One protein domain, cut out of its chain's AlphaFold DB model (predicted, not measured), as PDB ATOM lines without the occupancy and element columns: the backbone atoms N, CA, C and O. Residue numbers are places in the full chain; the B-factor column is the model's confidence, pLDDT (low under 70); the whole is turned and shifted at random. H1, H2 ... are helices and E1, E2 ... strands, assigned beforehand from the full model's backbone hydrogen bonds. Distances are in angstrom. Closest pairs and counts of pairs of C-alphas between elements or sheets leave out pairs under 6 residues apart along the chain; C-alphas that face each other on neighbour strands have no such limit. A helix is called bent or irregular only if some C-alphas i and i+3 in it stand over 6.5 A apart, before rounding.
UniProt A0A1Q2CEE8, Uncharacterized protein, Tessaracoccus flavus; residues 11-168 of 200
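Overview. This is residues 11 to 168 of the 200 residues of an uncharacterized protein of Tessaracoccus flavus (UniProt A0A1Q2CEE8). A strongly twisted sheet of five strands has the long helix H6 laid slantwise over one face, with H4 over E2 on that same face, and H2 crossing the opposite face. Residues 160 to 168, of which 160 to 166 belong to H6, stick out past the sheet. The printed part has 158 residues with six named helices and five named strands, in the order E1 H1 E2 H2 H3 E3 H4 E4 H5 E5 H6; its class is mixed, helices and strands. The sheet runs E1 E5 E4 E2 E3 and is mixed, with E5 and E4 antiparallel. The whole is compact, with a radius of gyration of the C-alphas of 15.8 A, yet elongated, spanning 51 by 30 by 28 A.

Along the chain. E1, residues 11 to 14, begins at C-alpha 11 (23.250, 16.597, -42.280). H1 is residues 16 to 19, E2 27 to 30, and H2 35 to 44, 15.0 A long. H3 is residues 56 to 60, E3 66 to 69, and H4 85 to 93, 12.0 A long. E4, residues 97 to 103, measures 19.3 A. H5, residues 105 to 111, is irregular: C-alphas 106 and 109 are 7.2 A apart. E5, residues 121 to 126, measures 16.8 A. H6, residues 137 to 166, measures 43.8 A and ends at C-alpha 166 (14.823, 13.675, -56.589).

Arrangement. E4 is parallel to E2, with N 98 and O 27 2.8 A apart, and antiparallel to E5, with N 125 and O 101 2.8 A apart. The edge strands are parallel to their neighbours: E1 to E5, N 12 and O 122 2.9 A; E3 to E2, N 28 and O 66 2.8 A. E2, H2 H3, E3 form a strand-helix-strand unit, two parallel neighbour strands with helices between, its crossover right-handed. E3, H4, E4 form a split one, also right-handed, with E2 between the strands. H6 lies over E5, E4 and E2 at a height over the sheet of 8.2 A, only just slantwise, at 30.1 degrees to E4 on the local plane. H4 touches H6, which touches it with residues 137 to 141 alone; the closest C-alphas, of Ala 87 and Ile 137, are 5.5 A apart. H2 runs across E4, on the opposite face. H1, H3 and H5 only graze the sheet. Every O i to N i+4 pair is within hydrogen-bond range in H3, H4 and H6; H2 has 5 of 6, H5 1 of 3 and 2 of 4 for i+3, and H1 is too short for such a pair.

Size, cuts and confidence. The farthest C-alphas, of Ala 61 and Gly 168, are 52.3 A apart. The printed part has no cut. The links H2 to H3 and E3 to H4 are long. Confidence is under 70 in residues 33 to 35, 105 to 120 and 158 to 168.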
ATOM      1  N   ILE A  11      22.164  17.472 -42.734       77.56
ATOM      2  CA  ILE A  11      23.250  16.597 -42.280       77.56
ATOM      3  C   ILE A  11      22.721  15.173 -42.178       77.56
ATOM      4  O   ILE A  11      21.809  14.906 -41.400       77.56
ATOM      5  N   GLU A  12      23.342  14.270 -42.924       83.50
ATOM      6  CA  GLU A  12      23.167  12.830 -42.783       83.50
ATOM      7  C   GLU A  12      24.325  12.274 -41.950       83.50
ATOM      8  O   GLU A  12      25.489  12.587 -42.208       83.50
ATOM      9  N   ILE A  13      24.008  11.475 -40.930       84.69
ATOM     10  CA  ILE A  13      25.002  10.838 -40.063       84.69
ATOM     11  C   ILE A  13      24.833   9.327 -40.185       84.69
ATOM     12  O   ILE A  13      23.741   8.815 -39.950       84.69
ATOM     13  N   VAL A  14      25.912   8.624 -40.520       85.19
ATOM     14  CA  VAL A  14      25.937   7.159 -40.644       85.19
ATOM     15  C   VAL A  14      27.059   6.580 -39.785       85.19
ATOM     16  O   VAL A  14      28.101   7.211 -39.613       85.19
ATOM     17  N   GLY A  15      26.852   5.391 -39.216       81.38
ATOM     18  CA  GLY A  15      27.860   4.719 -38.390       81.38
ATOM     19  C   GLY A  15      28.021   5.315 -36.988       81.38
ATOM     20  O   GLY A  15      29.009   5.051 -36.314       81.38
ATOM     21  N   ALA A  16      27.084   6.151 -36.524       83.12
ATOM     22  CA  ALA A  16      27.154   6.754 -35.187       83.12
ATOM     23  C   ALA A  16      27.158   5.706 -34.056       83.12
ATOM     24  O   ALA A  16      27.644   5.972 -32.960       83.12
ATOM     25  N   ASP A  17      26.644   4.514 -34.334       78.50
ATOM     26  CA  ASP A  17      26.711   3.323 -33.497       78.50
ATOM     27  C   ASP A  17      28.146   2.865 -33.208       78.50
ATOM     28  O   ASP A  17      28.413   2.432 -32.089       78.50
ATOM     29  N   ALA A  18      29.093   3.082 -34.128       78.44
ATOM     30  CA  ALA A  18      30.518   2.816 -33.900       78.44
ATOM     31  C   ALA A  18      31.123   3.683 -32.779       78.44
ATOM     32  O   ALA A  18      32.209   3.392 -32.285       78.44
ATOM     33  N   LEU A  19      30.425   4.749 -32.369       81.88
ATOM     34  CA  LEU A  19      30.828   5.625 -31.270       81.88
ATOM     35  C   LEU A  19      30.282   5.179 -29.905       81.88
ATOM     36  O   LEU A  19      30.625   5.772 -28.875       81.88
ATOM     37  N   ASN A  20      29.401   4.179 -29.875       81.62
ATOM     38  CA  ASN A  20      28.816   3.679 -28.639       81.62
ATOM     39  C   ASN A  20      29.814   2.794 -27.892       81.62
ATOM     40  O   ASN A  20      30.458   1.935 -28.480       81.62
ATOM     41  N   GLY A  21      29.932   3.004 -26.579       78.88
ATOM     42  CA  GLY A  21      30.824   2.206 -25.736       78.88
ATOM     43  C   GLY A  21      32.318   2.439 -25.974       78.88
ATOM     44  O   GLY A  21      33.118   1.690 -25.431       78.88
ATOM     45  N   LEU A  22      32.708   3.458 -26.754       83.50
ATOM     46  CA  LEU A  22      34.120   3.798 -26.918       83.50
ATOM     47  C   LEU A  22      34.716   4.328 -25.618       83.50
ATOM     48  O   LEU A  22      34.265   5.352 -25.084       83.50
ATOM     49  N   ASP A  23      35.783   3.667 -25.183       84.56
ATOM     50  CA  ASP A  23      36.660   4.164 -24.136       84.56
ATOM     51  C   ASP A  23      37.339   5.445 -24.621       84.56
ATOM     52  O   ASP A  23      37.964   5.494 -25.681       84.56
ATOM     53  N   GLN A  24      37.160   6.516 -23.851       86.31
ATOM     54  CA  GLN A  24      37.731   7.824 -24.147       86.31
ATOM     55  C   GLN A  24      39.034   8.024 -23.363       86.31
ATOM     56  O   GLN A  24      39.130   7.575 -22.220       86.31
ATOM     57  N   PRO A  25      40.004   8.763 -23.925       95.88
ATOM     58  CA  PRO A  25      39.890   9.560 -25.148       95.88
ATOM     59  C   PRO A  25      40.118   8.765 -26.441       95.88
ATOM     60  O   PRO A  25      40.683   7.682 -26.418       95.88
ATOM     61  N   VAL A  26      39.706   9.332 -27.578       96.31
ATOM     62  CA  VAL A  26      39.954   8.781 -28.924       96.31
ATOM     63  C   VAL A  26      40.583   9.809 -29.867       96.31
ATOM     64  O   VAL A  26      40.465  11.025 -29.665       96.31
ATOM     65  N   VAL A  27      41.216   9.310 -30.930       96.94
ATOM     66  CA  VAL A  27      41.684  10.103 -32.074       96.94
ATOM     67  C   VAL A  27      40.666   9.981 -33.205       96.94
ATOM     68  O   VAL A  27      40.542   8.934 -33.826       96.94
ATOM     69  N   LEU A  28      39.931  11.048 -33.501       96.38
ATOM     70  CA  LEU A  28      39.098  11.128 -34.702       96.38
ATOM     71  C   LEU A  28      39.995  11.503 -35.884       96.38
ATOM     72  O   LEU A  28      40.650  12.542 -35.847       96.38
ATOM     73  N   ALA A  29      40.034  10.680 -36.922       96.44
ATOM     74  CA  ALA A  29      40.831  10.939 -38.114       96.44
ATOM     75  C   ALA A  29      39.903  11.183 -39.303       96.44
ATOM     76  O   ALA A  29      39.172  10.281 -39.709       96.44
ATOM     77  N   ALA A  30      39.891  12.410 -39.819       93.62
ATOM     78  CA  ALA A  30      38.940  12.850 -40.838       93.62
ATOM     79  C   ALA A  30      39.641  13.345 -42.106       93.62
ATOM     80  O   ALA A  30      40.747  13.871 -42.034       93.62
ATOM     81  N   ASN A  31      38.996  13.242 -43.268       91.38
ATOM     82  CA  ASN A  31      39.486  13.938 -44.460       91.38
ATOM     83  C   ASN A  31      39.375  15.469 -44.275       91.38
ATOM     84  O   ASN A  31      38.355  15.956 -43.781       91.38
ATOM     85  N   GLU A  32      40.412  16.237 -44.641       76.88
ATOM     86  CA  GLU A  32      40.385  17.707 -44.556       76.88
ATOM     87  C   GLU A  32      39.637  18.341 -45.730       76.88
ATOM     88  O   GLU A  32      39.936  18.073 -46.893       76.88
ATOM     89  N   GLN A  33      38.714  19.260 -45.432       58.78
ATOM     90  CA  GLN A  33      38.206  20.261 -46.381       58.78
ATOM     91  C   GLN A  33      38.192  21.698 -45.787       58.78
ATOM     92  O   GLN A  33      37.895  22.684 -46.486       58.78
ATOM     93  N   GLY A  34      38.597  21.861 -44.517       59.50
ATOM     94  CA  GLY A  34      38.970  23.123 -43.864       59.50
ATOM     95  C   GLY A  34      38.264  23.405 -42.526       59.50
ATOM     96  O   GLY A  34      37.622  22.554 -41.918       59.50
ATOM     97  N   ALA A  35      38.331  24.661 -42.057       63.62
ATOM     98  CA  ALA A  35      37.829  25.093 -40.738       63.62
ATOM     99  C   ALA A  35      36.331  24.812 -40.457       63.62
ATOM    100  O   ALA A  35      35.906  24.831 -39.298       63.62
ATOM    101  N   LEU A  36      35.524  24.574 -41.496       73.25
ATOM    102  CA  LEU A  36      34.109  24.219 -41.359       73.25
ATOM    103  C   LEU A  36      33.914  22.779 -40.871       73.25
ATOM    104  O   LEU A  36      32.975  22.540 -40.113       73.25
ATOM    105  N   ASP A  37      34.807  21.852 -41.215       79.75
ATOM    106  CA  ASP A  37      34.657  20.432 -40.869       79.75
ATOM    107  C   ASP A  37      34.859  20.209 -39.375       79.75
ATOM    108  O   ASP A  37      34.095  19.500 -38.722       79.75
ATOM    109  N   TYR A  38      35.806  20.932 -38.779       85.94
ATOM    110  CA  TYR A  38      35.958  20.961 -37.328       85.94
ATOM    111  C   TYR A  38      34.690  21.466 -36.619       85.94
ATOM    112  O   TYR A  38      34.258  20.897 -35.611       85.94
ATOM    113  N   GLN A  39      34.058  22.526 -37.139       84.06
ATOM    114  CA  GLN A  39      32.806  23.040 -36.572       84.06
ATOM    115  C   GLN A  39      31.644  22.064 -36.764       84.06
ATOM    116  O   GLN A  39      30.822  21.914 -35.857       84.06
ATOM    117  N   LEU A  40      31.589  21.390 -37.914       83.81
ATOM    118  CA  LEU A  40      30.616  20.348 -38.207       83.81
ATOM    119  C   LEU A  40      30.737  19.203 -37.199       83.81
ATOM    120  O   LEU A  40      29.755  18.901 -36.521       83.81
ATOM    121  N   LEU A  41      31.937  18.642 -37.022       86.50
ATOM    122  CA  LEU A  41      32.193  17.557 -36.070       86.50
ATOM    123  C   LEU A  41      31.790  17.948 -34.647       86.50
ATOM    124  O   LEU A  41      31.067  17.211 -33.979       86.50
ATOM    125  N   ARG A  42      32.155  19.150 -34.184       88.44
ATOM    126  CA  ARG A  42      31.750  19.630 -32.849       88.44
ATOM    127  C   ARG A  42      30.240  19.799 -32.681       88.44
ATOM    128  O   ARG A  42      29.754  19.740 -31.548       88.44
ATOM    129  N   ARG A  43      29.514  20.062 -33.770       85.88
ATOM    130  CA  ARG A  43      28.061  20.258 -33.762       85.88
ATOM    131  C   ARG A  43      27.302  18.935 -33.760       85.88
ATOM    132  O   ARG A  43      26.284  18.859 -33.079       85.88
ATOM    133  N   ILE A  44      27.772  17.943 -34.514       86.12
ATOM    134  CA  ILE A  44      27.099  16.642 -34.643       86.12
ATOM    135  C   ILE A  44      27.469  15.675 -33.517       86.12
ATOM    136  O   ILE A  44      26.658  14.831 -33.152       86.12
ATOM    137  N   LEU A  45      28.676  15.795 -32.952       88.19
ATOM    138  CA  LEU A  45      29.130  14.896 -31.898       88.19
ATOM    139  C   LEU A  45      28.521  15.270 -30.537       88.19
ATOM    140  O   LEU A  45      28.444  16.461 -30.188       88.19
ATOM    141  N   PRO A  46      28.142  14.263 -29.724       85.75
ATOM    142  CA  PRO A  46      27.679  14.491 -28.362       85.75
ATOM    143  C   PRO A  46      28.788  15.140 -27.531       85.75
ATOM    144  O   PRO A  46      29.972  14.950 -27.801       85.75
ATOM    145  N   ALA A  47      28.406  15.885 -26.489       86.25
ATOM    146  CA  ALA A  47      29.331  16.715 -25.710       86.25
ATOM    147  C   ALA A  47      30.589  15.966 -25.238       86.25
ATOM    148  O   ALA A  47      31.681  16.526 -25.330       86.25
ATOM    149  N   ARG A  48      30.437  14.702 -24.817       86.12
ATOM    150  CA  ARG A  48      31.546  13.841 -24.381       86.12
ATOM    151  C   ARG A  48      32.572  13.585 -25.493       86.12
ATOM    152  O   ARG A  48      33.757  13.733 -25.253       86.12
ATOM    153  N   LEU A  49      32.126  13.344 -26.730       89.06
ATOM    154  CA  LEU A  49      32.986  13.001 -27.874       89.06
ATOM    155  C   LEU A  49      33.545  14.214 -28.625       89.06
ATOM    156  O   LEU A  49      34.215  14.052 -29.642       89.06
ATOM    157  N   ARG A  50      33.275  15.444 -28.173       92.50
ATOM    158  CA  ARG A  50      33.712  16.643 -28.899       92.50
ATOM    159  C   ARG A  50      35.242  16.735 -28.932       92.50
ATOM    160  O   ARG A  50      35.854  16.846 -27.865       92.50
ATOM    161  N   PRO A  51      35.859  16.772 -30.125       92.94
ATOM    162  CA  PRO A  51      37.304  16.817 -30.228       92.94
ATOM    163  C   PRO A  51      37.861  18.226 -30.025       92.94
ATOM    164  O   PRO A  51      37.159  19.236 -30.135       92.94
ATOM    165  N   THR A  52      39.167  18.277 -29.788       93.19
ATOM    166  CA  THR A  52      40.002  19.470 -29.932       93.19
ATOM    167  C   THR A  52      41.100  19.220 -30.962       93.19
ATOM    168  O   THR A  52      41.594  18.106 -31.088       93.19
ATOM    169  N   THR A  53      41.521  20.262 -31.672       91.38
ATOM    170  CA  THR A  53      42.739  20.239 -32.502       91.38
ATOM    171  C   THR A  53      43.963  20.744 -31.734       91.38
ATOM    172  O   THR A  53      45.105  20.485 -32.100       91.38
ATOM    173  N   ALA A  54      43.746  21.478 -30.638       90.06
ATOM    174  CA  ALA A  54      44.821  22.118 -29.896       90.06
ATOM    175  C   ALA A  54      45.645  21.106 -29.088       90.06
ATOM    176  O   ALA A  54      45.112  20.450 -28.193       90.06
ATOM    177  N   ARG A  55      46.961  21.085 -29.345       94.31
ATOM    178  CA  ARG A  55      47.976  20.307 -28.608       94.31
ATOM    179  C   ARG A  55      47.559  18.833 -28.415       94.31
ATOM    180  O   ARG A  55      47.364  18.427 -27.268       94.31
ATOM    181  N   PRO A  56      47.438  18.039 -29.498       94.25
ATOM    182  CA  PRO A  56      46.776  16.732 -29.474       94.25
ATOM    183  C   PRO A  56      47.287  15.776 -28.387       94.25
ATOM    184  O   PRO A  56      46.503  15.315 -27.564       94.25
ATOM    185  N   SER A  57      48.604  15.573 -28.287       97.25
ATOM    186  CA  SER A  57      49.191  14.682 -27.272       97.25
ATOM    187  C   SER A  57      48.865  15.127 -25.830       97.25
ATOM    188  O   SER A  57      48.471  14.325 -24.988       97.25
ATOM    189  N   ARG A  58      48.898  16.440 -25.544       97.75
ATOM    190  CA  ARG A  58      48.507  16.984 -24.226       97.75
ATOM    191  C   ARG A  58      47.006  16.862 -23.959       97.75
ATOM    192  O   ARG A  58      46.601  16.759 -22.805       97.75
ATOM    193  N   ALA A  59      46.180  16.961 -24.994       97.19
ATOM    194  CA  ALA A  59      44.739  16.800 -24.869       97.19
ATOM    195  C   ALA A  59      44.381  15.344 -24.530       97.19
ATOM    196  O   ALA A  59      43.638  15.133 -23.571       97.19
ATOM    197  N   LEU A  60      44.986  14.375 -25.225       97.38
ATOM    198  CA  LEU A  60      44.830  12.947 -24.934       97.38
ATOM    199  C   LEU A  60      45.269  12.608 -23.505       97.38
ATOM    200  O   LEU A  60      44.489  12.031 -22.757       97.38
ATOM    201  N   ALA A  61      46.431  13.100 -23.061       97.00
ATOM    202  CA  ALA A  61      46.895  12.911 -21.681       97.00
ATOM    203  C   ALA A  61      45.933  13.466 -20.606       97.00
ATOM    204  O   ALA A  61      45.999  13.081 -19.444       97.00
ATOM    205  N   ARG A  62      45.036  14.393 -20.975       96.62
ATOM    206  CA  ARG A  62      44.000  14.966 -20.097       96.62
ATOM    207  C   ARG A  62      42.630  14.301 -20.271       96.62
ATOM    208  O   ARG A  62      41.633  14.870 -19.834       96.62
ATOM    209  N   GLY A  63      42.555  13.165 -20.960       95.75
ATOM    210  CA  GLY A  63      41.296  12.468 -21.218       95.75
ATOM    211  C   GLY A  63      40.406  13.153 -22.258       95.75
ATOM    212  O   GLY A  63      39.199  12.924 -22.275       95.75
ATOM    213  N   ARG A  64      40.951  14.034 -23.112       97.25
ATOM    214  CA  ARG A  64      40.172  14.739 -24.143       97.25
ATOM    215  C   ARG A  64      40.360  14.110 -25.514       97.25
ATOM    216  O   ARG A  64      41.484  13.856 -25.930       97.25
ATOM    217  N   ASN A  65      39.260  13.982 -26.248       96.75
ATOM    218  CA  ASN A  65      39.272  13.533 -27.638       96.75
ATOM    219  C   ASN A  65      39.967  14.553 -28.538       96.75
ATOM    220  O   ASN A  65      39.838  15.769 -28.343       96.75
ATOM    221  N   VAL A  66      40.656  14.060 -29.558       96.44
ATOM    222  CA  VAL A  66      41.336  14.902 -30.544       96.44
ATOM    223  C   VAL A  66      40.831  14.596 -31.936       96.44
ATOM    224  O   VAL A  66      40.312  13.513 -32.183       96.44
ATOM    225  N   VAL A  67      40.962  15.564 -32.838       95.50
ATOM    226  CA  VAL A  67      40.755  15.332 -34.266       95.50
ATOM    227  C   VAL A  67      42.019  15.695 -35.021       95.50
ATOM    228  O   VAL A  67      42.609  16.750 -34.773       95.50
ATOM    229  N   VAL A  68      42.420  14.803 -35.916       94.50
ATOM    230  CA  VAL A  68      43.501  14.999 -36.876       94.50
ATOM    231  C   VAL A  68      42.883  14.906 -38.261       94.50
ATOM    232  O   VAL A  68      42.033  14.049 -38.508       94.50
ATOM    233  N   PHE A  69      43.281  15.814 -39.140       92.94
ATOM    234  CA  PHE A  69      42.815  15.808 -40.513       92.94
ATOM    235  C   PHE A  69      43.913  15.282 -41.445       92.94
ATOM    236  O   PHE A  69      45.095  15.429 -41.132       92.94
ATOM    237  N   ALA A  70      43.508  14.623 -42.529       93.06
ATOM    238  CA  ALA A  70      44.392  14.310 -43.652       93.06
ATOM    239  C   ALA A  70      44.868  15.600 -44.333       93.06
ATOM    240  O   ALA A  70      44.251  16.638 -44.144       93.06
ATOM    241  N   ASP A  71      45.898  15.532 -45.164       90.25
ATOM    242  CA  ASP A  71      46.323  16.675 -45.969       90.25
ATOM    243  C   ASP A  71      45.246  17.087 -46.995       90.25
ATOM    244  O   ASP A  71      44.246  16.390 -47.221       90.25
ATOM    245  N   GLU A  72      45.452  18.225 -47.665       84.06
ATOM    246  CA  GLU A  72      44.590  18.614 -48.780       84.06
ATOM    247  C   GLU A  72      44.654  17.556 -49.904       84.06
ATOM    248  O   GLU A  72      45.742  17.129 -50.307       84.06
ATOM    249  N   PRO A  73      43.504  17.115 -50.448       84.12
ATOM    250  CA  PRO A  73      43.496  16.135 -51.523       84.12
ATOM    251  C   PRO A  73      44.155  16.693 -52.790       84.12
ATOM    252  O   PRO A  73      43.788  17.759 -53.289       84.12
ATOM    253  N   GLY A  74      45.093  15.925 -53.350       78.69
ATOM    254  CA  GLY A  74      45.662  16.186 -54.672       78.69
ATOM    255  C   GLY A  74      44.628  16.063 -55.801       78.69
ATOM    256  O   GLY A  74      43.498  15.608 -55.603       78.69
ATOM    257  N   GLN A  75      45.014  16.453 -57.021       75.81
ATOM    258  CA  GLN A  75      44.110  16.428 -58.179       75.81
ATOM    259  C   GLN A  75      43.497  15.036 -58.396       75.81
ATOM    260  O   GLN A  75      44.202  14.037 -58.494       75.81
ATOM    261  N   GLY A  76      42.166  14.985 -58.486       74.50
ATOM    262  CA  GLY A  76      41.416  13.758 -58.762       74.50
ATOM    263  C   GLY A  76      41.141  12.861 -57.550       74.50
ATOM    264  O   GLY A  76      40.398  11.894 -57.698       74.50
ATOM    265  N   ARG A  77      41.664  13.177 -56.355       82.06
ATOM    266  CA  ARG A  77      41.364  12.429 -55.122       82.06
ATOM    267  C   ARG A  77      40.278  13.108 -54.296       82.06
ATOM    268  O   ARG A  77      40.134  14.326 -54.295       82.06
ATOM    269  N   LEU A  78      39.513  12.291 -53.575       81.69
ATOM    270  CA  LEU A  78      38.486  12.754 -52.635       81.69
ATOM    271  C   LEU A  78      39.031  12.938 -51.211       81.69
ATOM    272  O   LEU A  78      38.437  13.651 -50.403       81.69
ATOM    273  N   VAL A  79      40.148  12.278 -50.909       89.25
ATOM    274  CA  VAL A  79      40.797  12.236 -49.597       89.25
ATOM    275  C   VAL A  79      42.285  12.486 -49.814       89.25
ATOM    276  O   VAL A  79      42.871  11.910 -50.734       89.25
ATOM    277  N   GLY A  80      42.867  13.399 -49.035       89.94
ATOM    278  CA  GLY A  80      44.314  13.602 -49.020       89.94
ATOM    279  C   GLY A  80      45.026  12.526 -48.213       89.94
ATOM    280  O   GLY A  80      44.396  11.621 -47.669       89.94
ATOM    281  N   GLU A  81      46.347  12.601 -48.168       93.19
ATOM    282  CA  GLU A  81      47.152  11.620 -47.444       93.19
ATOM    283  C   GLU A  81      47.101  11.873 -45.935       93.19
ATOM    284  O   GLU A  81      47.164  13.015 -45.477       93.19
ATOM    285  N   PHE A  82      46.994  10.812 -45.140       95.06
ATOM    286  CA  PHE A  82      47.218  10.906 -43.703       95.06
ATOM    287  C   PHE A  82      48.713  10.856 -43.388       95.06
ATOM    288  O   PHE A  82      49.430   9.939 -43.786       95.06
ATOM    289  N   SER A  83      49.167  11.808 -42.572       94.88
ATOM    290  CA  SER A  83      50.446  11.676 -41.871       94.88
ATOM    291  C   SER A  83      50.403  10.527 -40.852       94.88
ATOM    292  O   SER A  83      49.338  10.021 -40.496       94.88
ATOM    293  N   THR A  84      51.560  10.152 -40.302       97.00
ATOM    294  CA  THR A  84      51.669   9.135 -39.240       97.00
ATOM    295  C   THR A  84      51.096   9.595 -37.896       97.00
ATOM    296  O   THR A  84      50.904   8.780 -36.992       97.00
ATOM    297  N   ILE A  85      50.774  10.886 -37.750       96.38
ATOM    298  CA  ILE A  85      50.371  11.515 -36.485       96.38
ATOM    299  C   ILE A  85      49.194  10.798 -35.797       96.38
ATOM    300  O   ILE A  85      49.285  10.571 -34.588       96.38
ATOM    301  N   PRO A  86      48.087  10.419 -36.472       96.75
ATOM    302  CA  PRO A  86      46.988   9.713 -35.814       96.75
ATOM    303  C   PRO A  86      47.435   8.389 -35.190       96.75
ATOM    304  O   PRO A  86      47.058   8.084 -34.058       96.75
ATOM    305  N   ALA A  87      48.264   7.634 -35.915       97.38
ATOM    306  CA  ALA A  87      48.809   6.360 -35.472       97.38
ATOM    307  C   ALA A  87      49.813   6.540 -34.326       97.38
ATOM    308  O   ALA A  87      49.725   5.852 -33.313       97.38
ATOM    309  N   GLU A  88      50.708   7.520 -34.409       97.19
ATOM    310  CA  GLU A  88      51.639   7.835 -33.322       97.19
ATOM    311  C   GLU A  88      50.911   8.237 -32.035       97.19
ATOM    312  O   GLU A  88      51.225   7.722 -30.961       97.19
ATOM    313  N   LEU A  89      49.897   9.103 -32.134       97.00
ATOM    314  CA  LEU A  89      49.081   9.520 -30.992       97.00
ATOM    315  C   LEU A  89      48.313   8.346 -30.380       97.00
ATOM    316  O   LEU A  89      48.270   8.206 -29.157       97.00
ATOM    317  N   ALA A  90      47.718   7.503 -31.220       96.44
ATOM    318  CA  ALA A  90      46.980   6.334 -30.768       96.44
ATOM    319  C   ALA A  90      47.880   5.319 -30.061       96.44
ATOM    320  O   ALA A  90      47.523   4.818 -28.997       96.44
ATOM    321  N   ASN A  91      49.072   5.074 -30.606       96.50
ATOM    322  CA  ASN A  91      50.061   4.193 -30.000       96.50
ATOM    323  C   ASN A  91      50.603   4.765 -28.680       96.50
ATOM    324  O   ASN A  91      50.625   4.066 -27.671       96.50
ATOM    325  N   GLN A  92      50.977   6.050 -28.659       95.94
ATOM    326  CA  GLN A  92      51.538   6.719 -27.480       95.94
ATOM    327  C   GLN A  92      50.566   6.728 -26.293       95.94
ATOM    328  O   GLN A  92      50.989   6.557 -25.152       95.94
ATOM    329  N   HIS A  93      49.276   6.961 -26.549       96.00
ATOM    330  CA  HIS A  93      48.259   7.096 -25.499       96.00
ATOM    331  C   HIS A  93      47.422   5.828 -25.298       96.00
ATOM    332  O   HIS A  93      46.537   5.826 -24.449       96.00
ATOM    333  N   ASN A  94      47.702   4.752 -26.046       95.25
ATOM    334  CA  ASN A  94      46.935   3.501 -26.047       95.25
ATOM    335  C   ASN A  94      45.425   3.733 -26.260       95.25
ATOM    336  O   ASN A  94      44.584   3.186 -25.545       95.25
ATOM    337  N   VAL A  95      45.091   4.569 -27.246       95.81
ATOM    338  CA  VAL A  95      43.712   4.947 -27.592       95.81
ATOM    339  C   VAL A  95      43.328   4.473 -28.989       95.81
ATOM    340  O   VAL A  95      44.187   4.192 -29.823       95.81
ATOM    341  N   ALA A  96      42.027   4.400 -29.259       96.12
ATOM    342  CA  ALA A  96      41.521   4.046 -30.580       96.12
ATOM    343  C   ALA A  96      41.603   5.223 -31.565       96.12
ATOM    344  O   ALA A  96      41.415   6.387 -31.190       96.12
ATOM    345  N   ILE A  97      41.791   4.897 -32.845       97.38
ATOM    346  CA  ILE A  97      41.542   5.816 -33.958       97.38
ATOM    347  C   ILE A  97      40.149   5.537 -34.504       97.38
ATOM    348  O   ILE A  97      39.829   4.397 -34.824       97.38
ATOM    349  N   VAL A  98      39.327   6.565 -34.653       97.25
ATOM    350  CA  VAL A  98      38.019   6.474 -35.301       97.25
ATOM    351  C   VAL A  98      38.121   7.122 -36.684       97.25
ATOM    352  O   VAL A  98      38.270   8.346 -36.753       97.25
ATOM    353  N   PRO A  99      38.045   6.341 -37.779       97.69
ATOM    354  CA  PRO A  99      37.993   6.879 -39.136       97.69
ATOM    355  C   PRO A  99      36.704   7.674 -39.357       97.69
ATOM    356  O   PRO A  99      35.619   7.224 -38.981       97.69
ATOM    357  N   VAL A 100      36.804   8.842 -39.987       95.25
ATOM    358  CA  VAL A 100      35.662   9.716 -40.274       95.25
ATOM    359  C   VAL A 100      35.691  10.155 -41.733       95.25
ATOM    360  O   VAL A 100      36.580  10.889 -42.155       95.25
ATOM    361  N   GLY A 101      34.691   9.735 -42.502       93.00
ATOM    362  CA  GLY A 101      34.493  10.186 -43.877       93.00
ATOM    363  C   GLY A 101      33.478  11.320 -43.944       93.00
ATOM    364  O   GLY A 101      32.332  11.162 -43.520       93.00
ATOM    365  N   ILE A 102      33.883  12.459 -44.498       88.25
ATOM    366  CA  ILE A 102      33.031  13.624 -44.738       88.25
ATOM    367  C   ILE A 102      32.875  13.812 -46.253       88.25
ATOM    368  O   ILE A 102      33.853  14.033 -46.971       88.25
ATOM    369  N   ALA A 103      31.633  13.735 -46.736       84.25
ATOM    370  CA  ALA A 103      31.259  13.855 -48.148       84.25
ATOM    371  C   ALA A 103      30.220  14.974 -48.363       84.25
ATOM    372  O   ALA A 103      29.477  15.347 -47.449       84.25
ATOM    373  N   GLY A 104      30.157  15.533 -49.578       71.38
ATOM    374  CA  GLY A 104      29.249  16.643 -49.919       71.38
ATOM    375  C   GLY A 104      29.693  18.049 -49.469       71.38
ATOM    376  O   GLY A 104      29.171  19.054 -49.959       71.38
ATOM    377  N   THR A 105      30.717  18.163 -48.618       55.72
ATOM    378  CA  THR A 105      31.357  19.440 -48.231       55.72
ATOM    379  C   THR A 105      32.193  20.072 -49.347       55.72
ATOM    380  O   THR A 105      32.402  21.287 -49.339       55.72
ATOM    381  N   PHE A 106      32.572  19.298 -50.371       50.78
ATOM    382  CA  PHE A 106      33.494  19.708 -51.443       50.78
ATOM    383  C   PHE A 106      33.006  20.920 -52.239       50.78
ATOM    384  O   PHE A 106      33.782  21.687 -52.813       50.78
ATOM    385  N   LYS A 107      31.690  21.137 -52.263       50.53
ATOM    386  CA  LYS A 107      31.104  22.290 -52.929       50.53
ATOM    387  C   LYS A 107      30.808  23.450 -51.981       50.53
ATOM    388  O   LYS A 107      30.397  24.491 -52.462       50.53
ATOM    389  N   LEU A 108      31.034  23.370 -50.671       50.50
ATOM    390  CA  LEU A 108      30.659  24.461 -49.766       50.50
ATOM    391  C   LEU A 108      31.519  25.716 -49.928       50.50
ATOM    392  O   LEU A 108      30.942  26.781 -50.089       50.50
ATOM    393  N   LYS A 109      32.857  25.637 -49.982       47.91
ATOM    394  CA  LYS A 109      33.700  26.823 -50.269       47.91
ATOM    395  C   LYS A 109      33.438  27.398 -51.671       47.91
ATOM    396  O   LYS A 109      33.458  28.614 -51.849       47.91
ATOM    397  N   ARG A 110      33.171  26.535 -52.660       48.19
ATOM    398  CA  ARG A 110      32.893  26.929 -54.053       48.19
ATOM    399  C   ARG A 110      31.490  27.517 -54.231       48.19
ATOM    400  O   ARG A 110      31.339  28.503 -54.938       48.19
ATOM    401  N   ILE A 111      30.479  26.941 -53.579       44.84
ATOM    402  CA  ILE A 111      29.084  27.390 -53.637       44.84
ATOM    403  C   ILE A 111      28.832  28.539 -52.660       44.84
ATOM    404  O   ILE A 111      28.019  29.373 -52.990       44.84
ATOM    405  N   LEU A 112      29.529  28.685 -51.525       51.34
ATOM    406  CA  LEU A 112      29.407  29.879 -50.662       51.34
ATOM    407  C   LEU A 112      29.850  31.172 -51.370       51.34
ATOM    408  O   LEU A 112      29.436  32.253 -50.961       51.34
ATOM    409  N   LYS A 113      30.661  31.070 -52.435       52.50
ATOM    410  CA  LYS A 113      30.949  32.187 -53.353       52.50
ATOM    411  C   LYS A 113      29.789  32.498 -54.318       52.50
ATOM    412  O   LYS A 113      29.822  33.531 -54.975       52.50
ATOM    413  N   LEU A 114      28.771  31.641 -54.399       51.00
ATOM    414  CA  LEU A 114      27.497  31.874 -55.081       51.00
ATOM    415  C   LEU A 114      26.363  32.024 -54.049       51.00
ATOM    416  O   LEU A 114      26.401  31.489 -52.945       51.00
ATOM    417  N   ALA A 115      25.295  32.736 -54.404       52.34
ATOM    418  CA  ALA A 115      24.094  32.750 -53.575       52.34
ATOM    419  C   ALA A 115      23.467  31.340 -53.547       52.34
ATOM    420  O   ALA A 115      22.908  30.869 -54.539       52.34
ATOM    421  N   LEU A 116      23.572  30.651 -52.408       54.94
ATOM    422  CA  LEU A 116      22.961  29.340 -52.181       54.94
ATOM    423  C   LEU A 116      21.430  29.453 -52.253       54.94
ATOM    424  O   LEU A 116      20.798  29.963 -51.331       54.94
ATOM    425  N   ARG A 117      20.823  28.935 -53.329       56.56
ATOM    426  CA  ARG A 117      19.357  28.773 -53.434       56.56
ATOM    427  C   ARG A 117      18.823  27.642 -52.545       56.56
ATOM    428  O   ARG A 117      17.640  27.629 -52.218       56.56
ATOM    429  N   THR A 118      19.675  26.698 -52.143       61.69
ATOM    430  CA  THR A 118      19.303  25.498 -51.380       61.69
ATOM    431  C   THR A 118      20.267  25.233 -50.223       61.69
ATOM    432  O   THR A 118      21.416  25.672 -50.229       61.69
ATOM    433  N   LYS A 119      19.787  24.518 -49.195       65.69
ATOM    434  CA  LYS A 119      20.612  24.101 -48.051       65.69
ATOM    435  C   LYS A 119      21.676  23.097 -48.525       65.69
ATOM    436  O   LYS A 119      21.289  22.085 -49.112       65.69
ATOM    437  N   PRO A 120      22.974  23.326 -48.260       68.06
ATOM    438  CA  PRO A 120      24.009  22.350 -48.579       68.06
ATOM    439  C   PRO A 120      23.775  21.051 -47.806       68.06
ATOM    440  O   PRO A 120      23.486  21.093 -46.605       68.06
ATOM    441  N   LYS A 121      23.912  19.915 -48.492       73.44
ATOM    442  CA  LYS A 121      23.866  18.589 -47.874       73.44
ATOM    443  C   LYS A 121      25.265  18.119 -47.514       73.44
ATOM    444  O   LYS A 121      26.176  18.280 -48.319       73.44
ATOM    445  N   VAL A 122      25.415  17.525 -46.338       81.06
ATOM    446  CA  VAL A 122      26.677  16.950 -45.871       81.06
ATOM    447  C   VAL A 122      26.406  15.566 -45.297       81.06
ATOM    448  O   VAL A 122      25.515  15.419 -44.464       81.06
ATOM    449  N   SER A 123      27.176  14.568 -45.728       85.44
ATOM    450  CA  SER A 123      27.164  13.225 -45.142       85.44
ATOM    451  C   SER A 123      28.413  13.053 -44.288       85.44
ATOM    452  O   SER A 123      29.524  13.237 -44.786       85.44
ATOM    453  N   VAL A 124      28.236  12.665 -43.027       89.25
ATOM    454  CA  VAL A 124      29.332  12.277 -42.132       89.25
ATOM    455  C   VAL A 124      29.171  10.811 -41.761       89.25
ATOM    456  O   VAL A 124      28.126  10.409 -41.251       89.25
ATOM    457  N   ARG A 125      30.208  10.016 -42.018       92.44
ATOM    458  CA  ARG A 125      30.226   8.581 -41.735       92.44
ATOM    459  C   ARG A 125      31.350   8.257 -40.762       92.44
ATOM    460  O   ARG A 125      32.486   8.679 -40.976       92.44
ATOM    461  N   PHE A 126      31.033   7.509 -39.715       93.38
ATOM    462  CA  PHE A 126      32.011   7.003 -38.757       93.38
ATOM    463  C   PHE A 126      32.322   5.539 -39.071       93.38
ATOM    464  O   PHE A 126      31.412   4.738 -39.281       93.38
ATOM    465  N   GLY A 127      33.609   5.208 -39.132       94.06
ATOM    466  CA  GLY A 127      34.087   3.845 -39.332       94.06
ATOM    467  C   GLY A 127      34.295   3.099 -38.021       94.06
ATOM    468  O   GLY A 127      34.357   3.694 -36.943       94.06
ATOM    469  N   ALA A 128      34.472   1.782 -38.128       94.06
ATOM    470  CA  ALA A 128      34.859   0.961 -36.989       94.06
ATOM    471  C   ALA A 128      36.242   1.395 -36.449       94.06
ATOM    472  O   ALA A 128      37.151   1.625 -37.260       94.06
ATOM    473  N   PRO A 129      36.418   1.485 -35.115       95.19
ATOM    474  CA  PRO A 129      37.667   1.936 -34.513       95.19
ATOM    475  C   PRO A 129      38.852   1.026 -34.849       95.19
ATOM    476  O   PRO A 129      38.723  -0.198 -34.890       95.19
ATOM    477  N   ILE A 130      40.018   1.633 -35.038       94.75
ATOM    478  CA  ILE A 130      41.300   0.965 -35.252       94.75
ATOM    479  C   ILE A 130      42.084   1.016 -33.938       94.75
ATOM    480  O   ILE A 130      42.315   2.091 -33.382       94.75
ATOM    481  N   TYR A 131      42.526  -0.147 -33.465       93.88
ATOM    482  CA  TYR A 131      43.395  -0.284 -32.298       93.88
ATOM    483  C   TYR A 131      44.802  -0.676 -32.743       93.88
ATOM    484  O   TYR A 131      44.975  -1.561 -33.581       93.88
ATOM    485  N   LEU A 132      45.815  -0.030 -32.167       92.25
ATOM    486  CA  LEU A 132      47.203  -0.177 -32.613       92.25
ATOM    487  C   LEU A 132      48.017  -1.224 -31.853       92.25
ATOM    488  O   LEU A 132      49.189  -1.395 -32.161       92.25
ATOM    489  N   ARG A 133      47.439  -1.919 -30.867       86.06
ATOM    490  CA  ARG A 133      48.179  -2.803 -29.949       86.06
ATOM    491  C   ARG A 133      49.107  -3.772 -30.704       86.06
ATOM    492  O   ARG A 133      48.633  -4.709 -31.336       86.06
ATOM    493  N   GLY A 134      50.418  -3.524 -30.626       84.12
ATOM    494  CA  GLY A 134      51.462  -4.346 -31.252       84.12
ATOM    495  C   GLY A 134      51.592  -4.225 -32.776       84.12
ATOM    496  O   GLY A 134      52.310  -5.019 -33.376       84.12
ATOM    497  N   ARG A 135      50.909  -3.271 -33.417       89.19
ATOM    498  CA  ARG A 135      50.952  -3.057 -34.871       89.19
ATOM    499  C   ARG A 135      51.965  -1.988 -35.258       89.19
ATOM    500  O   ARG A 135      52.274  -1.095 -34.471       89.19
ATOM    501  N   SER A 136      52.456  -2.060 -36.494       95.56
ATOM    502  CA  SER A 136      53.313  -1.009 -37.035       95.56
ATOM    503  C   SER A 136      52.511   0.280 -37.274       95.56
ATOM    504  O   SER A 136      51.330   0.249 -37.635       95.56
ATOM    505  N   ILE A 137      53.164   1.429 -37.083       97.06
ATOM    506  CA  ILE A 137      52.576   2.750 -37.355       97.06
ATOM    507  C   ILE A 137      52.194   2.878 -38.837       97.06
ATOM    508  O   ILE A 137      51.141   3.431 -39.152       97.06
ATOM    509  N   GLY A 138      53.016   2.325 -39.735       96.94
ATOM    510  CA  GLY A 138      52.775   2.337 -41.177       96.94
ATOM    511  C   GLY A 138      51.506   1.579 -41.562       96.94
ATOM    512  O   GLY A 138      50.643   2.149 -42.226       96.94
ATOM    513  N   ASP A 139      51.335   0.346 -41.076       96.06
ATOM    514  CA  ASP A 139      50.156  -0.474 -41.398       96.06
ATOM    515  C   ASP A 139      48.868   0.148 -40.856       96.06
ATOM    516  O   ASP A 139      47.836   0.150 -41.528       96.06
ATOM    517  N   ALA A 140      48.922   0.705 -39.643       96.38
ATOM    518  CA  ALA A 140      47.785   1.400 -39.052       96.38
ATOM    519  C   ALA A 140      47.416   2.668 -39.840       96.38
ATOM    520  O   ALA A 140      46.232   2.963 -40.005       96.38
ATOM    521  N   THR A 141      48.414   3.396 -40.351       97.75
ATOM    522  CA  THR A 141      48.203   4.588 -41.186       97.75
ATOM    523  C   THR A 141      47.619   4.210 -42.550       97.75
ATOM    524  O   THR A 141      46.649   4.825 -42.985       97.75
ATOM    525  N   ALA A 142      48.130   3.155 -43.190       97.25
ATOM    526  CA  ALA A 142      47.609   2.655 -44.464       97.25
ATOM    527  C   ALA A 142      46.161   2.146 -44.340       97.25
ATOM    528  O   ALA A 142      45.312   2.436 -45.185       97.25
ATOM    529  N   GLU A 143      45.846   1.431 -43.257       97.44
ATOM    530  CA  GLU A 143      44.477   1.004 -42.972       97.44
ATOM    531  C   GLU A 143      43.550   2.195 -42.711       97.44
ATOM    532  O   GLU A 143      42.428   2.225 -43.218       97.44
ATOM    533  N   LEU A 144      44.013   3.191 -41.952       97.62
ATOM    534  CA  LEU A 144      43.265   4.424 -41.732       97.62
ATOM    535  C   LEU A 144      42.947   5.130 -43.059       97.62
ATOM    536  O   LEU A 144      41.786   5.476 -43.285       97.62
ATOM    537  N   GLN A 145      43.947   5.298 -43.932       97.50
ATOM    538  CA  GLN A 145      43.789   5.895 -45.261       97.50
ATOM    539  C   GLN A 145      42.692   5.174 -46.052       97.50
ATOM    540  O   GLN A 145      41.708   5.795 -46.458       97.50
ATOM    541  N   SER A 146      42.809   3.849 -46.182       97.50
ATOM    542  CA  SER A 146      41.858   3.023 -46.931       97.50
ATOM    543  C   SER A 146      40.434   3.106 -46.366       97.50
ATOM    544  O   SER A 146      39.473   3.278 -47.121       97.50
ATOM    545  N   ARG A 147      40.274   3.057 -45.035       97.69
ATOM    546  CA  ARG A 147      38.952   3.148 -44.394       97.69
ATOM    547  C   ARG A 147      38.295   4.506 -44.618       97.69
ATOM    548  O   ARG A 147      37.098   4.558 -44.893       97.69
ATOM    549  N   VAL A 148      39.036   5.610 -44.504       95.81
ATOM    550  CA  VAL A 148      38.472   6.950 -44.743       95.81
ATOM    551  C   VAL A 148      38.112   7.137 -46.217       95.81
ATOM    552  O   VAL A 148      37.033   7.652 -46.509       95.81
ATOM    553  N   GLU A 149      38.954   6.676 -47.145       94.31
ATOM    554  CA  GLU A 149      38.658   6.687 -48.583       94.31
ATOM    555  C   GLU A 149      37.364   5.934 -48.909       94.31
ATOM    556  O   GLU A 149      36.502   6.468 -49.612       94.31
ATOM    557  N   GLN A 150      37.182   4.745 -48.330       94.62
ATOM    558  CA  GLN A 150      35.955   3.968 -48.479       94.62
ATOM    559  C   GLN A 150      34.731   4.732 -47.948       94.62
ATOM    560  O   GLN A 150      33.737   4.873 -48.662       94.62
ATOM    561  N   LEU A 151      34.800   5.278 -46.727       93.12
ATOM    562  CA  LEU A 151      33.689   6.022 -46.120       93.12
ATOM    563  C   LEU A 151      33.282   7.246 -46.955       93.12
ATOM    564  O   LEU A 151      32.092   7.543 -47.094       93.12
ATOM    565  N   VAL A 152      34.257   7.966 -47.513       90.44
ATOM    566  CA  VAL A 152      33.992   9.118 -48.386       90.44
ATOM    567  C   VAL A 152      33.367   8.667 -49.705       90.44
ATOM    568  O   VAL A 152      32.380   9.265 -50.138       90.44
ATOM    569  N   HIS A 153      33.870   7.589 -50.312       88.81
ATOM    570  CA  HIS A 153      33.312   7.037 -51.547       88.81
ATOM    571  C   HIS A 153      31.850   6.586 -51.374       88.81
ATOM    572  O   HIS A 153      30.985   6.940 -52.179       88.81
ATOM    573  N   GLU A 154      31.541   5.884 -50.283       87.69
ATOM    574  CA  GLU A 154      30.171   5.493 -49.928       87.69
ATOM    575  C   GLU A 154      29.255   6.708 -49.717       87.69
ATOM    576  O   GLU A 154      28.092   6.700 -50.130       87.69
ATOM    577  N   GLY A 155      29.777   7.772 -49.100       84.25
ATOM    578  CA  GLY A 155      29.053   9.028 -48.912       84.25
ATOM    579  C   GLY A 155      28.682   9.706 -50.234       84.25
ATOM    580  O   GLY A 155      27.536  10.126 -50.410       84.25
ATOM    581  N   GLU A 156      29.616   9.764 -51.186       78.94
ATOM    582  CA  GLU A 156      29.379  10.329 -52.520       78.94
ATOM    583  C   GLU A 156      28.360   9.500 -53.322       78.94
ATOM    584  O   GLU A 156      27.455  10.059 -53.945       78.94
ATOM    585  N   LEU A 157      28.437   8.165 -53.267       73.25
ATOM    586  CA  LEU A 157      27.475   7.276 -53.936       73.25
ATOM    587  C   LEU A 157      26.061   7.362 -53.340       73.25
ATOM    588  O   LEU A 157      25.072   7.374 -54.087       73.25
ATOM    589  N   SER A 158      25.945   7.447 -52.008       66.19
ATOM    590  CA  SER A 158      24.658   7.643 -51.326       66.19
ATOM    591  C   SER A 158      24.013   8.956 -51.772       66.19
ATOM    592  O   SER A 158      22.849   8.979 -52.188       66.19
ATOM    593  N   TRP A 159      24.800  10.037 -51.813       65.56
ATOM    594  CA  TRP A 159      24.342  11.322 -52.333       65.56
ATOM    595  C   TRP A 159      23.874  11.223 -53.792       65.56
ATOM    596  O   TRP A 159      22.754  11.646 -54.095       65.56
ATOM    597  N   TRP A 160      24.662  10.612 -54.684       56.50
ATOM    598  CA  TRP A 160      24.273  10.417 -56.087       56.50
ATOM    599  C   TRP A 160      22.954   9.657 -56.239       56.50
ATOM    600  O   TRP A 160      22.160   9.952 -57.135       56.50
ATOM    601  N   THR A 161      22.699   8.689 -55.362       60.84
ATOM    602  CA  THR A 161      21.454   7.912 -55.353       60.84
ATOM    603  C   THR A 161      20.264   8.762 -54.898       60.84
ATOM    604  O   THR A 161      19.189   8.695 -55.501       60.84
ATOM    605  N   ILE A 162      20.453   9.607 -53.880       60.34
ATOM    606  CA  ILE A 162      19.435  10.550 -53.390       60.34
ATOM    607  C   ILE A 162      19.111  11.613 -54.453       60.34
ATOM    608  O   ILE A 162      17.937  11.923 -54.666       60.34
ATOM    609  N   GLU A 163      20.119  12.141 -55.149       59.09
ATOM    610  CA  GLU A 163      19.938  13.131 -56.218       59.09
ATOM    611  C   GLU A 163      19.151  12.542 -57.399       59.09
ATOM    612  O   GLU A 163      18.194  13.146 -57.882       59.09
ATOM    613  N   ARG A 164      19.470  11.306 -57.806       56.91
ATOM    614  CA  ARG A 164      18.786  10.610 -58.910       56.91
ATOM    615  C   ARG A 164      17.297  10.374 -58.628       56.91
ATOM    616  O   ARG A 164      16.474  10.535 -59.526       56.91
ATOM    617  N   ARG A 165      16.944  10.047 -57.376       56.81
ATOM    618  CA  ARG A 165      15.543   9.895 -56.934       56.81
ATOM    619  C   ARG A 165      14.781  11.222 -56.937       56.81
ATOM    620  O   ARG A 165      13.604  11.239 -57.276       56.81
ATOM    621  N   ARG A 166      15.436  12.333 -56.582       55.78
ATOM    622  CA  ARG A 166      14.823  13.675 -56.589       55.78
ATOM    623  C   ARG A 166      14.558  14.198 -57.992       55.78
ATOM    624  O   ARG A 166      13.537  14.837 -58.209       55.78
ATOM    625  N   SER A 167      15.437  13.880 -58.936       55.09
ATOM    626  CA  SER A 167      15.275  14.240 -60.348       55.09
ATOM    627  C   SER A 167      14.239  13.379 -61.087       55.09
ATOM    628  O   SER A 167      14.143  13.470 -62.308       55.09
ATOM    629  N   GLY A 168      13.487  12.517 -60.384       49.44
ATOM    630  CA  GLY A 168      12.390  11.724 -60.955       49.44
ATOM    631  C   GLY A 168      12.806  10.788 -62.091       49.44
ATOM    632  O   GLY A 168      11.962  10.320 -62.849       49.44
TER     633      GLY A 168